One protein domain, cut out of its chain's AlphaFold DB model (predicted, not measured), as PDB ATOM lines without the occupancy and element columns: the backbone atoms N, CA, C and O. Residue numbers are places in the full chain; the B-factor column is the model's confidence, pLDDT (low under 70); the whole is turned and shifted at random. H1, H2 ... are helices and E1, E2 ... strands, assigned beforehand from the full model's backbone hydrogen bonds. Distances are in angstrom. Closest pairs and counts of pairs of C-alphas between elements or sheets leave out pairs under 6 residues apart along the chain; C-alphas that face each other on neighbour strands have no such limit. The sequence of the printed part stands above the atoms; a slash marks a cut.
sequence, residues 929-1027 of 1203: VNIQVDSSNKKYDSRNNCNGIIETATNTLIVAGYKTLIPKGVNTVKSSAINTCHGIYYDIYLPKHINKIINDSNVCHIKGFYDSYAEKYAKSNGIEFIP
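This is residues 929 to 1027 of the 1203 residues of the protein "Listeria/Bacterioides repeat-containing protein" of Acetitomaculum ruminis DSM 5522 (UniProt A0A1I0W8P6). With little regular structure, this is a twisted wall of five strands, E2 E3 E4 E5 E6, with H2 over its E6 end, H1 beside the strands and E1 beyond E2. Along the 99 printed residues come E1 E2 E3 E4 H1 E5 H2 E6. Class and sheet are mixed; the whole is compact, radius of gyration of the C-alphas 12.9 A, spans 39 by 25 by 22 A.

E2, residues 948 to 951, and E3, 956 to 960, form an antiparallel hairpin with N 949 and O 959 2.9 A apart. H1, residues 975 to 979, is at the sheet's level and touches H2, 1010 to 1020; C-alphas 975 and 1014, the closest, are 6.3 A apart. Both helices have every O i to N i+4 pair within hydrogen-bond range.

E1, residues 930 to 933, begins at C-alpha (-3.827, -89.376, 4.588). E4 is residues 972 to 974, E5 996 to 998; E6, 1024 to 1026, ends at (-31.949, -87.757, 7.992).

The printed part has no cut; 27 residues are under pLDDT 70.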
ATOM      1  N   VAL A 929      -4.851 -93.466   5.125       80.19
ATOM      2  CA  VAL A 929      -4.292 -92.804   6.308       80.19
ATOM      3  C   VAL A 929      -4.087 -91.301   6.116       80.19
ATOM      4  O   VAL A 929      -4.020 -90.586   7.113       80.19
ATOM      5  N   ASN A 930      -4.029 -90.801   4.874       86.69
ATOM      6  CA  ASN A 930      -3.827 -89.376   4.588       86.69
ATOM      7  C   ASN A 930      -4.715 -88.858   3.439       86.69
ATOM      8  O   ASN A 930      -4.536 -89.220   2.276       86.69
ATOM      9  N   ILE A 931      -5.641 -87.954   3.757       89.31
ATOM     10  CA  ILE A 931      -6.505 -87.246   2.811       89.31
ATOM     11  C   ILE A 931      -6.151 -85.763   2.821       89.31
ATOM     12  O   ILE A 931      -6.244 -85.093   3.851       89.31
ATOM     13  N   GLN A 932      -5.823 -85.236   1.642       89.25
ATOM     14  CA  GLN A 932      -5.543 -83.818   1.437       89.25
ATOM     15  C   GLN A 932      -6.380 -83.262   0.291       89.25
ATOM     16  O   GLN A 932      -6.498 -83.880  -0.766       89.25
ATOM     17  N   VAL A 933      -6.929 -82.065   0.471       94.38
ATOM     18  CA  VAL A 933      -7.569 -81.302  -0.601       94.38
ATOM     19  C   VAL A 933      -6.713 -80.080  -0.906       94.38
ATOM     20  O   VAL A 933      -6.265 -79.397   0.014       94.38
ATOM     21  N   ASP A 934      -6.463 -79.810  -2.189       94.69
ATOM     22  CA  ASP A 934      -5.741 -78.611  -2.615       94.69
ATOM     23  C   ASP A 934      -6.394 -77.352  -2.025       94.69
ATOM     24  O   ASP A 934      -7.606 -77.164  -2.140       94.69
ATOM     25  N   SER A 935      -5.592 -76.474  -1.420       91.81
ATOM     26  CA  SER A 935      -6.078 -75.271  -0.733       91.81
ATOM     27  C   SER A 935      -6.810 -74.288  -1.651       91.81
ATOM     28  O   SER A 935      -7.514 -73.405  -1.168       91.81
ATOM     29  N   SER A 936      -6.641 -74.416  -2.969       94.81
ATOM     30  CA  SER A 936      -7.313 -73.603  -3.985       94.81
ATOM     31  C   SER A 936      -8.618 -74.229  -4.492       94.81
ATOM     32  O   SER A 936      -9.285 -73.629  -5.343       94.81
ATOM     33  N   ASN A 937      -8.991 -75.433  -4.036       96.81
ATOM     34  CA  ASN A 937     -10.270 -76.040  -4.396       96.81
ATOM     35  C   ASN A 937     -11.418 -75.217  -3.783       96.81
ATOM     36  O   ASN A 937     -11.473 -74.974  -2.584       96.81
ATOM     37  N   LYS A 938     -12.350 -74.759  -4.626       94.19
ATOM     38  CA  LYS A 938     -13.452 -73.878  -4.198       94.19
ATOM     39  C   LYS A 938     -14.644 -74.621  -3.592       94.19
ATOM     40  O   LYS A 938     -15.531 -73.981  -3.035       94.19
ATOM     41  N   LYS A 939     -14.731 -75.936  -3.798       95.94
ATOM     42  CA  LYS A 939     -15.892 -76.746  -3.408       95.94
ATOM     43  C   LYS A 939     -15.606 -77.644  -2.215       95.94
ATOM     44  O   LYS A 939     -16.508 -77.873  -1.409       95.94
ATOM     45  N   TYR A 940     -14.394 -78.174  -2.153       96.38
ATOM     46  CA  TYR A 940     -13.966 -79.091  -1.117       96.38
ATOM     47  C   TYR A 940     -12.751 -78.525  -0.397       96.38
ATOM     48  O   TYR A 940     -11.918 -77.878  -1.022       96.38
ATOM     49  N   ASP A 941     -12.610 -78.828   0.886       94.62
ATOM     50  CA  ASP A 941     -11.390 -78.562   1.640       94.62
ATOM     51  C   ASP A 941     -11.109 -79.676   2.659       94.62
ATOM     52  O   ASP A 941     -11.935 -80.559   2.893       94.62
ATOM     53  N   SER A 942      -9.912 -79.640   3.243       92.44
ATOM     54  CA  SER A 942      -9.481 -80.503   4.348       92.44
ATOM     55  C   SER A 942      -8.923 -79.648   5.493       92.44
ATOM     56  O   SER A 942      -7.812 -79.874   5.983       92.44
ATOM     57  N   ARG A 943      -9.655 -78.582   5.857       91.19
ATOM     58  CA  ARG A 943      -9.205 -77.574   6.833       91.19
ATOM     59  C   ARG A 943      -8.875 -78.190   8.199       91.19
ATOM     60  O   ARG A 943      -9.468 -79.189   8.600       91.19
ATOM     61  N   ASN A 944      -7.970 -77.551   8.942       88.31
ATOM     62  CA  ASN A 944      -7.565 -77.947  10.300       88.31
ATOM     63  C   ASN A 944      -7.070 -79.404  10.415       88.31
ATOM     64  O   ASN A 944      -7.302 -80.047  11.435       88.31
ATOM     65  N   ASN A 945      -6.396 -79.918   9.378       84.25
ATOM     66  CA  ASN A 945      -5.857 -81.282   9.326       84.25
ATOM     67  C   ASN A 945      -6.913 -82.360   9.617       84.25
ATOM     68  O   ASN A 945      -6.644 -83.331  10.320       84.25
ATOM     69  N   CYS A 946      -8.128 -82.191   9.083       85.44
ATOM     70  CA  CYS A 946      -9.237 -83.079   9.416       85.44
ATOM     71  C   CYS A 946      -9.068 -84.526   8.945       85.44
ATOM     72  O   CYS A 946      -9.814 -85.385   9.397       85.44
ATOM     73  N   ASN A 947      -8.103 -84.811   8.068       86.94
ATOM     74  CA  ASN A 947      -7.942 -86.105   7.408       86.94
ATOM     75  C   ASN A 947      -9.264 -86.604   6.790       86.94
ATOM     76  O   ASN A 947      -9.718 -87.721   7.038       86.94
ATOM     77  N   GLY A 948      -9.938 -85.718   6.058       89.19
ATOM     78  CA  GLY A 948     -11.244 -85.940   5.450       89.19
ATOM     79  C   GLY A 948     -11.545 -84.876   4.398       89.19
ATOM     80  O   GLY A 948     -10.783 -83.926   4.219       89.19
ATOM     81  N   ILE A 949     -12.660 -85.037   3.692       92.38
ATOM     82  CA  ILE A 949     -13.110 -84.099   2.658       92.38
ATOM     83  C   ILE A 949     -14.378 -83.415   3.147       92.38
ATOM     84  O   ILE A 949     -15.388 -84.072   3.410       92.38
ATOM     85  N   ILE A 950     -14.327 -82.092   3.243       93.19
ATOM     86  CA  ILE A 950     -15.434 -81.246   3.676       93.19
ATOM     87  C   ILE A 950     -15.972 -80.497   2.460       93.19
ATOM     88  O   ILE A 950     -15.213 -79.877   1.726       93.19
ATOM     89  N   GLU A 951     -17.285 -80.535   2.240       94.88
ATOM     90  CA  GLU A 951     -17.961 -79.669   1.273       94.88
ATOM     91  C   GLU A 951     -18.085 -78.255   1.862       94.88
ATOM     92  O   GLU A 951     -18.825 -78.026   2.821       94.88
ATOM     93  N   THR A 952     -17.331 -77.302   1.302       92.25
ATOM     94  CA  THR A 952     -17.101 -75.972   1.890       92.25
ATOM     95  C   THR A 952     -18.394 -75.178   2.064       92.25
ATOM     96  O   THR A 952     -18.587 -74.534   3.091       92.25
ATOM     97  N   ALA A 953     -19.299 -75.249   1.083       91.81
ATOM     98  CA  ALA A 953     -20.538 -74.470   1.071       91.81
ATOM     99  C   ALA A 953     -21.523 -74.874   2.178       91.81
ATOM    100  O   ALA A 953     -22.307 -74.047   2.637       91.81
ATOM    101  N   THR A 954     -21.492 -76.140   2.599       91.19
ATOM    102  CA  THR A 954     -22.429 -76.697   3.582       91.19
ATOM    103  C   THR A 954     -21.761 -77.042   4.911       91.19
ATOM    104  O   THR A 954     -22.453 -77.444   5.842       91.19
ATOM    105  N   ASN A 955     -20.431 -76.906   5.008       92.12
ATOM    106  CA  ASN A 955     -19.618 -77.426   6.112       92.12
ATOM    107  C   ASN A 955     -19.973 -78.890   6.442       92.12
ATOM    108  O   ASN A 955     -20.127 -79.259   7.606       92.12
ATOM    109  N   THR A 956     -20.136 -79.722   5.407       92.06
ATOM    110  CA  THR A 956     -20.493 -81.140   5.554       92.06
ATOM    111  C   THR A 956     -19.281 -82.028   5.314       92.06
ATOM    112  O   THR A 956     -18.673 -81.945   4.250       92.06
ATOM    113  N   LEU A 957     -18.963 -82.929   6.245       89.75
ATOM    114  CA  LEU A 957     -17.979 -83.989   6.003       89.75
ATOM    115  C   LEU A 957     -18.574 -85.038   5.048       89.75
ATOM    116  O   LEU A 957     -19.596 -85.648   5.369       89.75
ATOM    117  N   ILE A 958     -17.953 -85.236   3.883       88.38
ATOM    118  CA  ILE A 958     -18.443 -86.150   2.834       88.38
ATOM    119  C   ILE A 958     -17.591 -87.411   2.659       88.38
ATOM    120  O   ILE A 958     -18.078 -88.394   2.117       88.38
ATOM    121  N   VAL A 959     -16.338 -87.388   3.116       86.69
ATOM    122  CA  VAL A 959     -15.415 -88.532   3.144       86.69
ATOM    123  C   VAL A 959     -14.562 -88.407   4.401       86.69
ATOM    124  O   VAL A 959     -14.081 -87.310   4.689       86.69
ATOM    125  N   ALA A 960     -14.357 -89.504   5.124       80.75
ATOM    126  CA  ALA A 960     -13.471 -89.561   6.286       80.75
ATOM    127  C   ALA A 960     -12.360 -90.595   6.043       80.75
ATOM    128  O   ALA A 960     -12.640 -91.678   5.528       80.75
ATOM    129  N   GLY A 961     -11.122 -90.234   6.382       78.38
ATOM    130  CA  GLY A 961      -9.962 -91.124   6.430       78.38
ATOM    131  C   GLY A 961      -9.790 -91.781   7.805       78.38
ATOM    132  O   GLY A 961     -10.585 -91.585   8.728       78.38
ATOM    133  N   TYR A 962      -8.715 -92.544   7.982       74.94
ATOM    134  CA  TYR A 962      -8.381 -93.131   9.280       74.94
ATOM    135  C   TYR A 962      -8.103 -92.037  10.334       74.94
ATOM    136  O   TYR A 962      -7.299 -91.134  10.106       74.94
ATOM    137  N   LYS A 963      -8.750 -92.100  11.509       75.31
ATOM    138  CA  LYS A 963      -8.616 -91.100  12.600       75.31
ATOM    139  C   LYS A 963      -8.943 -89.646  12.189       75.31
ATOM    140  O   LYS A 963      -8.257 -88.715  12.607       75.31
ATOM    141  N   THR A 964      -9.993 -89.430  11.393       82.25
ATOM    142  CA  THR A 964     -10.468 -88.081  11.022       82.25
ATOM    143  C   THR A 964     -10.717 -87.178  12.240       82.25
ATOM    144  O   THR A 964     -11.499 -87.509  13.131       82.25
ATOM    145  N   LEU A 965     -10.103 -85.990  12.242       84.00
ATOM    146  CA  LEU A 965     -10.299 -84.940  13.246       84.00
ATOM    147  C   LEU A 965     -11.336 -83.926  12.748       84.00
ATOM    148  O   LEU A 965     -11.006 -82.993  12.020       84.00
ATOM    149  N   ILE A 966     -12.605 -84.085  13.124       87.38
ATOM    150  CA  ILE A 966     -13.675 -83.230  12.583       87.38
ATOM    151  C   ILE A 966     -13.559 -81.787  13.137       87.38
ATOM    152  O   ILE A 966     -13.646 -81.600  14.356       87.38
ATOM    153  N   PRO A 967     -13.358 -80.753  12.285       89.19
ATOM    154  CA  PRO A 967     -13.138 -79.381  12.742       89.19
ATOM    155  C   PRO A 967     -14.365 -78.754  13.407       89.19
ATOM    156  O   PRO A 967     -15.488 -78.906  12.927       89.19
ATOM    157  N   LYS A 968     -14.138 -77.917  14.431       81.62
ATOM    158  CA  LYS A 968     -15.187 -77.051  14.998       81.62
ATOM    159  C   LYS A 968     -15.820 -76.202  13.882       81.62
ATOM    160  O   LYS A 968     -15.116 -75.462  13.200       81.62
ATOM    161  N   GLY A 969     -17.138 -76.322  13.705       84.69
ATOM    162  CA  GLY A 969     -17.911 -75.663  12.639       84.69
ATOM    163  C   GLY A 969     -18.454 -76.617  11.567       84.69
ATOM    164  O   GLY A 969     -19.406 -76.265  10.876       84.69
ATOM    165  N   VAL A 970     -17.921 -77.840  11.475       90.88
ATOM    166  CA  VAL A 970     -18.528 -78.941  10.713       90.88
ATOM    167  C   VAL A 970     -19.527 -79.633  11.631       90.88
ATOM    168  O   VAL A 970     -19.131 -80.338  12.546       90.88
ATOM    169  N   ASN A 971     -20.824 -79.393  11.438       90.00
ATOM    170  CA  ASN A 971     -21.894 -79.959  12.280       90.00
ATOM    171  C   ASN A 971     -22.639 -81.127  11.611       90.00
ATOM    172  O   ASN A 971     -23.405 -81.833  12.271       90.00
ATOM    173  N   THR A 972     -22.389 -81.329  10.314       90.31
ATOM    174  CA  THR A 972     -23.092 -82.291   9.467       90.31
ATOM    175  C   THR A 972     -22.115 -83.305   8.876       90.31
ATOM    176  O   THR A 972     -21.089 -82.927   8.307       90.31
ATOM    177  N   VAL A 973     -22.457 -84.591   8.947       87.38
ATOM    178  CA  VAL A 973     -21.675 -85.696   8.368       87.38
ATOM    179  C   VAL A 973     -22.557 -86.514   7.425       87.38
ATOM    180  O   VAL A 973     -23.722 -86.767   7.728       87.38
ATOM    181  N   LYS A 974     -22.031 -86.925   6.268       84.94
ATOM    182  CA  LYS A 974     -22.704 -87.887   5.382       84.94
ATOM    183  C   LYS A 974     -22.423 -89.325   5.826       84.94
ATOM    184  O   LYS A 974     -21.320 -89.617   6.281       84.94
ATOM    185  N   SER A 975     -23.389 -90.234   5.689       76.00
ATOM    186  CA  SER A 975     -23.200 -91.645   6.066       76.00
ATOM    187  C   SER A 975     -22.073 -92.316   5.274       76.00
ATOM    188  O   SER A 975     -21.347 -93.138   5.825       76.00
ATOM    189  N   SER A 976     -21.850 -91.909   4.024       74.12
ATOM    190  CA  SER A 976     -20.697 -92.318   3.219       74.12
ATOM    191  C   SER A 976     -19.353 -92.019   3.883       74.12
ATOM    192  O   SER A 976     -18.478 -92.879   3.866       74.12
ATOM    193  N   ALA A 977     -19.211 -90.865   4.546       78.00
ATOM    194  CA  ALA A 977     -18.003 -90.504   5.283       78.00
ATOM    195  C   ALA A 977     -17.740 -91.464   6.452       78.00
ATOM    196  O   ALA A 977     -16.596 -91.832   6.699       78.00
ATOM    197  N   ILE A 978     -18.801 -91.910   7.131       72.94
ATOM    198  CA  ILE A 978     -18.729 -92.879   8.234       72.94
ATOM    199  C   ILE A 978     -18.302 -94.260   7.715       72.94
ATOM    200  O   ILE A 978     -17.570 -94.978   8.388       72.94
ATOM    201  N   ASN A 979     -18.721 -94.609   6.499       66.56
ATOM    202  CA  ASN A 979     -18.515 -95.932   5.915       66.56
ATOM    203  C   ASN A 979     -17.158 -96.096   5.201       66.56
ATOM    204  O   ASN A 979     -16.830 -97.201   4.792       66.56
ATOM    205  N   THR A 980     -16.379 -95.028   4.992       60.50
ATOM    206  CA  THR A 980     -15.269 -95.044   4.017       60.50
ATOM    207  C   THR A 980     -14.036 -95.887   4.376       60.50
ATOM    208  O   THR A 980     -13.337 -96.293   3.454       60.50
ATOM    209  N   CYS A 981     -13.742 -96.181   5.647       56.19
ATOM    210  CA  CYS A 981     -12.454 -96.782   6.034       56.19
ATOM    211  C   CYS A 981     -12.579 -98.211   6.587       56.19
ATOM    212  O   CYS A 981     -13.213 -98.420   7.626       56.19
ATOM    213  N   HIS A 982     -11.892 -99.169   5.947       50.47
ATOM    214  CA  HIS A 982     -11.724-100.539   6.451       50.47
ATOM    215  C   HIS A 982     -10.740-100.488   7.627       50.47
ATOM    216  O   HIS A 982      -9.527-100.427   7.466       50.47
ATOM    217  N   GLY A 983     -11.283-100.382   8.834       45.41
ATOM    218  CA  GLY A 983     -10.493-100.284  10.065       45.41
ATOM    219  C   GLY A 983     -11.309-100.040  11.329       45.41
ATOM    220  O   GLY A 983     -10.738 -99.876  12.404       45.41
ATOM    221  N   ILE A 984     -12.642-100.011  11.235       43.12
ATOM    222  CA  ILE A 984     -13.498 -99.566  12.333       43.12
ATOM    223  C   ILE A 984     -14.495-100.664  12.693       43.12
ATOM    224  O   ILE A 984     -15.706-100.532  12.558       43.12
ATOM    225  N   TYR A 985     -13.947-101.735  13.258       45.84
ATOM    226  CA  TYR A 985     -14.582-102.332  14.431       45.84
ATOM    227  C   TYR A 985     -14.371-101.460  15.701       45.84
ATOM    228  O   TYR A 985     -14.866-101.831  16.759       45.84
ATOM    229  N   TYR A 986     -13.708-100.288  15.607       47.66
ATOM    230  CA  TYR A 986     -13.435 -99.358  16.719       47.66
ATOM    231  C   TYR A 986     -13.508 -97.861  16.331       47.66
ATOM    232  O   TYR A 986     -12.595 -97.328  15.707       47.66
ATOM    233  N   ASP A 987     -14.602 -97.208  16.744       51.75
ATOM    234  CA  ASP A 987     -14.789 -95.780  17.063       51.75
ATOM    235  C   ASP A 987     -14.349 -94.673  16.069       51.75
ATOM    236  O   ASP A 987     -13.333 -93.999  16.265       51.75
ATOM    237  N   ILE A 988     -15.222 -94.306  15.113       55.56
ATOM    238  CA  ILE A 988     -15.324 -92.878  14.743       55.56
ATOM    239  C   ILE A 988     -15.970 -92.167  15.933       55.56
ATOM    240  O   ILE A 988     -17.194 -92.140  16.062       55.56
ATOM    241  N   TYR A 989     -15.156 -91.575  16.806       62.31
ATOM    242  CA  TYR A 989     -15.658 -90.645  17.813       62.31
ATOM    243  C   TYR A 989     -16.158 -89.382  17.110       62.31
ATOM    244  O   TYR A 989     -15.384 -88.465  16.832       62.31
ATOM    245  N   LEU A 990     -17.462 -89.320  16.822       72.12
ATOM    246  CA  LEU A 990     -18.078 -88.071  16.391       72.12
ATOM    247  C   LEU A 990     -18.047 -87.090  17.576       72.12
ATOM    248  O   LEU A 990     -18.631 -87.378  18.623       72.12
ATOM    249  N   PRO A 991     -17.357 -85.943  17.459       76.94
ATOM    250  CA  PRO A 991     -17.297 -84.980  18.547       76.94
ATOM    251  C   PRO A 991     -18.688 -84.393  18.831       76.94
ATOM    252  O   PRO A 991     -19.513 -84.264  17.933       76.94
ATOM    253  N   LYS A 992     -18.938 -83.969  20.080       79.44
ATOM    254  CA  LYS A 992     -20.261 -83.499  20.565       79.44
ATOM    255  C   LYS A 992     -20.930 -82.392  19.733       79.44
ATOM    256  O   LYS A 992     -22.116 -82.146  19.897       79.44
ATOM    257  N   HIS A 993     -20.171 -81.680  18.900       84.06
ATOM    258  CA  HIS A 993     -20.699 -80.618  18.041       84.06
ATOM    259  C   HIS A 993     -21.319 -81.138  16.732       84.06
ATOM    260  O   HIS A 993     -21.898 -80.347  15.990       84.06
ATOM    261  N   ILE A 994     -21.213 -82.440  16.443       87.00
ATOM    262  CA  ILE A 994     -21.943 -83.088  15.354       87.00
ATOM    263  C   ILE A 994     -23.367 -83.342  15.818       87.00
ATOM    264  O   ILE A 994     -23.598 -84.125  16.733       87.00
ATOM    265  N   ASN A 995     -24.322 -82.678  15.178       86.94
ATOM    266  CA  ASN A 995     -25.737 -82.779  15.526       86.94
ATOM    267  C   ASN A 995     -26.602 -83.292  14.371       86.94
ATOM    268  O   ASN A 995     -27.790 -83.519  14.586       86.94
ATOM    269  N   LYS A 996     -26.011 -83.531  13.190       89.44
ATOM    270  CA  LYS A 996     -26.725 -83.974  11.994       89.44
ATOM    271  C   LYS A 996     -25.948 -85.025  11.193       89.44
ATOM    272  O   LYS A 996     -24.810 -84.794  10.781       89.44
ATOM    273  N   ILE A 997     -26.583 -86.161  10.914       85.31
ATOM    274  CA  ILE A 997     -26.109 -87.190   9.981       85.31
ATOM    275  C   ILE A 997     -27.091 -87.277   8.809       85.31
ATOM    276  O   ILE A 997     -28.283 -87.506   9.003       85.31
ATOM    277  N   ILE A 998     -26.589 -87.109   7.584       81.88
ATOM    278  CA  ILE A 998     -27.372 -87.248   6.349       81.88
ATOM    279  C   ILE A 998     -27.072 -88.612   5.735       81.88
ATOM    280  O   ILE A 998     -25.934 -88.866   5.340       81.88
ATOM    281  N   ASN A 999     -28.080 -89.477   5.611       73.00
ATOM    282  CA  ASN A 999     -27.916 -90.744   4.910       73.00
ATOM    283  C   ASN A 999     -27.834 -90.514   3.391       73.00
ATOM    284  O   ASN A 999     -28.823 -90.168   2.740       73.00
ATOM    285  N   ASP A1000     -26.645 -90.703   2.820       69.62
ATOM    286  CA  ASP A1000     -26.376 -90.581   1.389       69.62
ATOM    287  C   ASP A1000     -25.887 -91.894   0.747       69.62
ATOM    288  O   ASP A1000     -25.786 -91.960  -0.487       69.62
ATOM    289  N   SER A1001     -25.649 -92.941   1.544       60.28
ATOM    290  CA  SER A1001     -25.213 -94.269   1.105       60.28
ATOM    291  C   SER A1001     -26.391 -95.222   0.894       60.28
ATOM    292  O   SER A1001     -27.233 -95.401   1.757       60.28
ATOM    293  N   ASN A1002     -26.427 -95.880  -0.270       55.12
ATOM    294  CA  ASN A1002     -27.345 -96.990  -0.572       55.12
ATOM    295  C   ASN A1002     -26.573 -98.322  -0.725       55.12
ATOM    296  O   ASN A1002     -27.035 -99.230  -1.421       55.12
ATOM    297  N   VAL A1003     -25.347 -98.436  -0.190       49.94
ATOM    298  CA  VAL A1003     -24.444 -99.550  -0.537       49.94
ATOM    299  C   VAL A1003     -24.886-100.832   0.169       49.94
ATOM    300  O   VAL A1003     -24.529-101.120   1.304       49.94
ATOM    301  N   CYS A1004     -25.690-101.615  -0.547       40.50
ATOM    302  CA  CYS A1004     -26.350-102.830  -0.075       40.50
ATOM    303  C   CYS A1004     -25.496-104.108  -0.233       40.50
ATOM    304  O   CYS A1004     -26.017-105.208  -0.045       40.50
ATOM    305  N   HIS A1005     -24.209-103.997  -0.593       40.25
ATOM    306  CA  HIS A1005     -23.344-105.169  -0.809       40.25
ATOM    307  C   HIS A1005     -22.925-105.878   0.485       40.25
ATOM    308  O   HIS A1005     -22.615-107.065   0.443       40.25
ATOM    309  N   ILE A1006     -23.015-105.215   1.642       42.41
ATOM    310  CA  ILE A1006     -22.808-105.847   2.949       42.41
ATOM    311  C   ILE A1006     -24.137-105.754   3.699       42.41
ATOM    312  O   ILE A1006     -24.542-104.693   4.170       42.41
ATOM    313  N   LYS A1007     -24.875-106.870   3.712       31.95
ATOM    314  CA  LYS A1007     -26.189-107.033   4.357       31.95
ATOM    315  C   LYS A1007     -26.218-106.327   5.726       31.95
ATOM    316  O   LYS A1007     -25.619-106.799   6.680       31.95
ATOM    317  N   GLY A1008     -26.957-105.222   5.826       42.03
ATOM    318  CA  GLY A1008     -27.494-104.700   7.088       42.03
ATOM    319  C   GLY A1008     -26.522-104.113   8.119       42.03
ATOM    320  O   GLY A1008     -27.007-103.764   9.191       42.03
ATOM    321  N   PHE A1009     -25.222-103.971   7.840       44.53
ATOM    322  CA  PHE A1009     -24.247-103.535   8.858       44.53
ATOM    323  C   PHE A1009     -23.981-102.019   8.909       44.53
ATOM    324  O   PHE A1009     -23.864-101.489  10.005       44.53
ATOM    325  N   TYR A1010     -23.933-101.298   7.780       49.53
ATOM    326  CA  TYR A1010     -23.400 -99.919   7.757       49.53
ATOM    327  C   TYR A1010     -24.451 -98.798   7.873       49.53
ATOM    328  O   TYR A1010     -24.355 -97.956   8.765       49.53
ATOM    329  N   ASP A1011     -25.512 -98.803   7.054       51.69
ATOM    330  CA  ASP A1011     -26.573 -97.777   7.162       51.69
ATOM    331  C   ASP A1011     -27.341 -97.894   8.495       51.69
ATOM    332  O   ASP A1011     -27.765 -96.891   9.071       51.69
ATOM    333  N   SER A1012     -27.468 -99.121   9.021       56.53
ATOM    334  CA  SER A1012     -28.039 -99.380  10.347       56.53
ATOM    335  C   SER A1012     -27.123 -98.896  11.473       56.53
ATOM    336  O   SER A1012     -27.627 -98.494  12.516       56.53
ATOM    337  N   TYR A1013     -25.800 -98.890  11.269       63.88
ATOM    338  CA  TYR A1013     -24.835 -98.403  12.249       63.88
ATOM    339  C   TYR A1013     -24.879 -96.883  12.369       63.88
ATOM    340  O   TYR A1013     -25.016 -96.386  13.480       63.88
ATOM    341  N   ALA A1014     -24.853 -96.142  11.256       69.62
ATOM    342  CA  ALA A1014     -24.970 -94.680  11.288       69.62
ATOM    343  C   ALA A1014     -26.307 -94.229  11.909       69.62
ATOM    344  O   ALA A1014     -26.325 -93.328  12.748       69.62
ATOM    345  N   GLU A1015     -27.415 -94.896  11.563       72.12
ATOM    346  CA  GLU A1015     -28.733 -94.633  12.154       72.12
ATOM    347  C   GLU A1015     -28.781 -94.987  13.651       72.12
ATOM    348  O   GLU A1015     -29.283 -94.207  14.463       72.12
ATOM    349  N   LYS A1016     -28.251 -96.153  14.043       72.06
ATOM    350  CA  LYS A1016     -28.204 -96.599  15.444       72.06
ATOM    351  C   LYS A1016     -27.303 -95.695  16.283       72.06
ATOM    352  O   LYS A1016     -27.710 -95.297  17.366       72.06
ATOM    353  N   TYR A1017     -26.130 -95.328  15.772       73.31
ATOM    354  CA  TYR A1017     -25.202 -94.401  16.414       73.31
ATOM    355  C   TYR A1017     -25.849 -93.031  16.611       73.31
ATOM    356  O   TYR A1017     -25.777 -92.477  17.709       73.31
ATOM    357  N   ALA A1018     -26.518 -92.504  15.578       76.12
ATOM    358  CA  ALA A1018     -27.212 -91.226  15.660       76.12
ATOM    359  C   ALA A1018     -28.281 -91.241  16.760       76.12
ATOM    360  O   ALA A1018     -28.281 -90.375  17.634       76.12
ATOM    361  N   LYS A1019     -29.123 -92.286  16.784       79.56
ATOM    362  CA  LYS A1019     -30.148 -92.486  17.819       79.56
ATOM    363  C   LYS A1019     -29.545 -92.613  19.218       79.56
ATOM    364  O   LYS A1019     -30.019 -91.955  20.137       79.56
ATOM    365  N   SER A1020     -28.495 -93.420  19.383       80.19
ATOM    366  CA  SER A1020     -27.832 -93.636  20.676       80.19
ATOM    367  C   SER A1020     -27.128 -92.392  21.229       80.19
ATOM    368  O   SER A1020     -26.907 -92.327  22.433       80.19
ATOM    369  N   ASN A1021     -26.802 -91.406  20.387       77.62
ATOM    370  CA  ASN A1021     -26.096 -90.182  20.780       77.62
ATOM    371  C   ASN A1021     -26.943 -88.900  20.637       77.62
ATOM    372  O   ASN A1021     -26.407 -87.804  20.783       77.62
ATOM    373  N   GLY A1022     -28.247 -89.008  20.352       81.94
ATOM    374  CA  GLY A1022     -29.143 -87.850  20.218       81.94
ATOM    375  C   GLY A1022     -28.853 -86.942  19.013       81.94
ATOM    376  O   GLY A1022     -29.137 -85.749  19.062       81.94
ATOM    377  N   ILE A1023     -28.269 -87.488  17.945       84.56
ATOM    378  CA  ILE A1023     -27.930 -86.774  16.704       84.56
ATOM    379  C   ILE A1023     -29.114 -86.879  15.725       84.56
ATOM    380  O   ILE A1023     -29.683 -87.960  15.559       84.56
ATOM    381  N   GLU A1024     -29.479 -85.784  15.043       86.50
ATOM    382  CA  GLU A1024     -30.502 -85.783  13.986       86.50
ATOM    383  C   GLU A1024     -30.056 -86.703  12.838       86.50
ATOM    384  O   GLU A1024     -29.059 -86.430  12.170       86.50
ATOM    385  N   PHE A1025     -30.788 -87.791  12.587       79.62
ATOM    386  CA  PHE A1025     -30.550 -88.669  11.440       79.62
ATOM    387  C   PHE A1025     -31.574 -88.387  10.343       79.62
ATOM    388  O   PHE A1025     -32.765 -88.622  10.540       79.62
ATOM    389  N   ILE A1026     -31.109 -87.931   9.180       73.81
ATOM    390  CA  ILE A1026     -31.949 -87.757   7.992       73.81
ATOM    391  C   ILE A1026     -31.890 -89.041   7.154       73.81
ATOM    392  O   ILE A1026     -30.841 -89.317   6.558       73.81
ATOM    393  N   PRO A1027     -32.973 -89.842   7.093       63.53
ATOM    394  CA  PRO A1027     -33.021 -91.049   6.272       63.53
ATOM    395  C   PRO A1027     -33.020 -90.712   4.771       63.53
ATOM    396  O   PRO A1027     -33.273 -89.580   4.364       63.53
TER     397      PRO A1027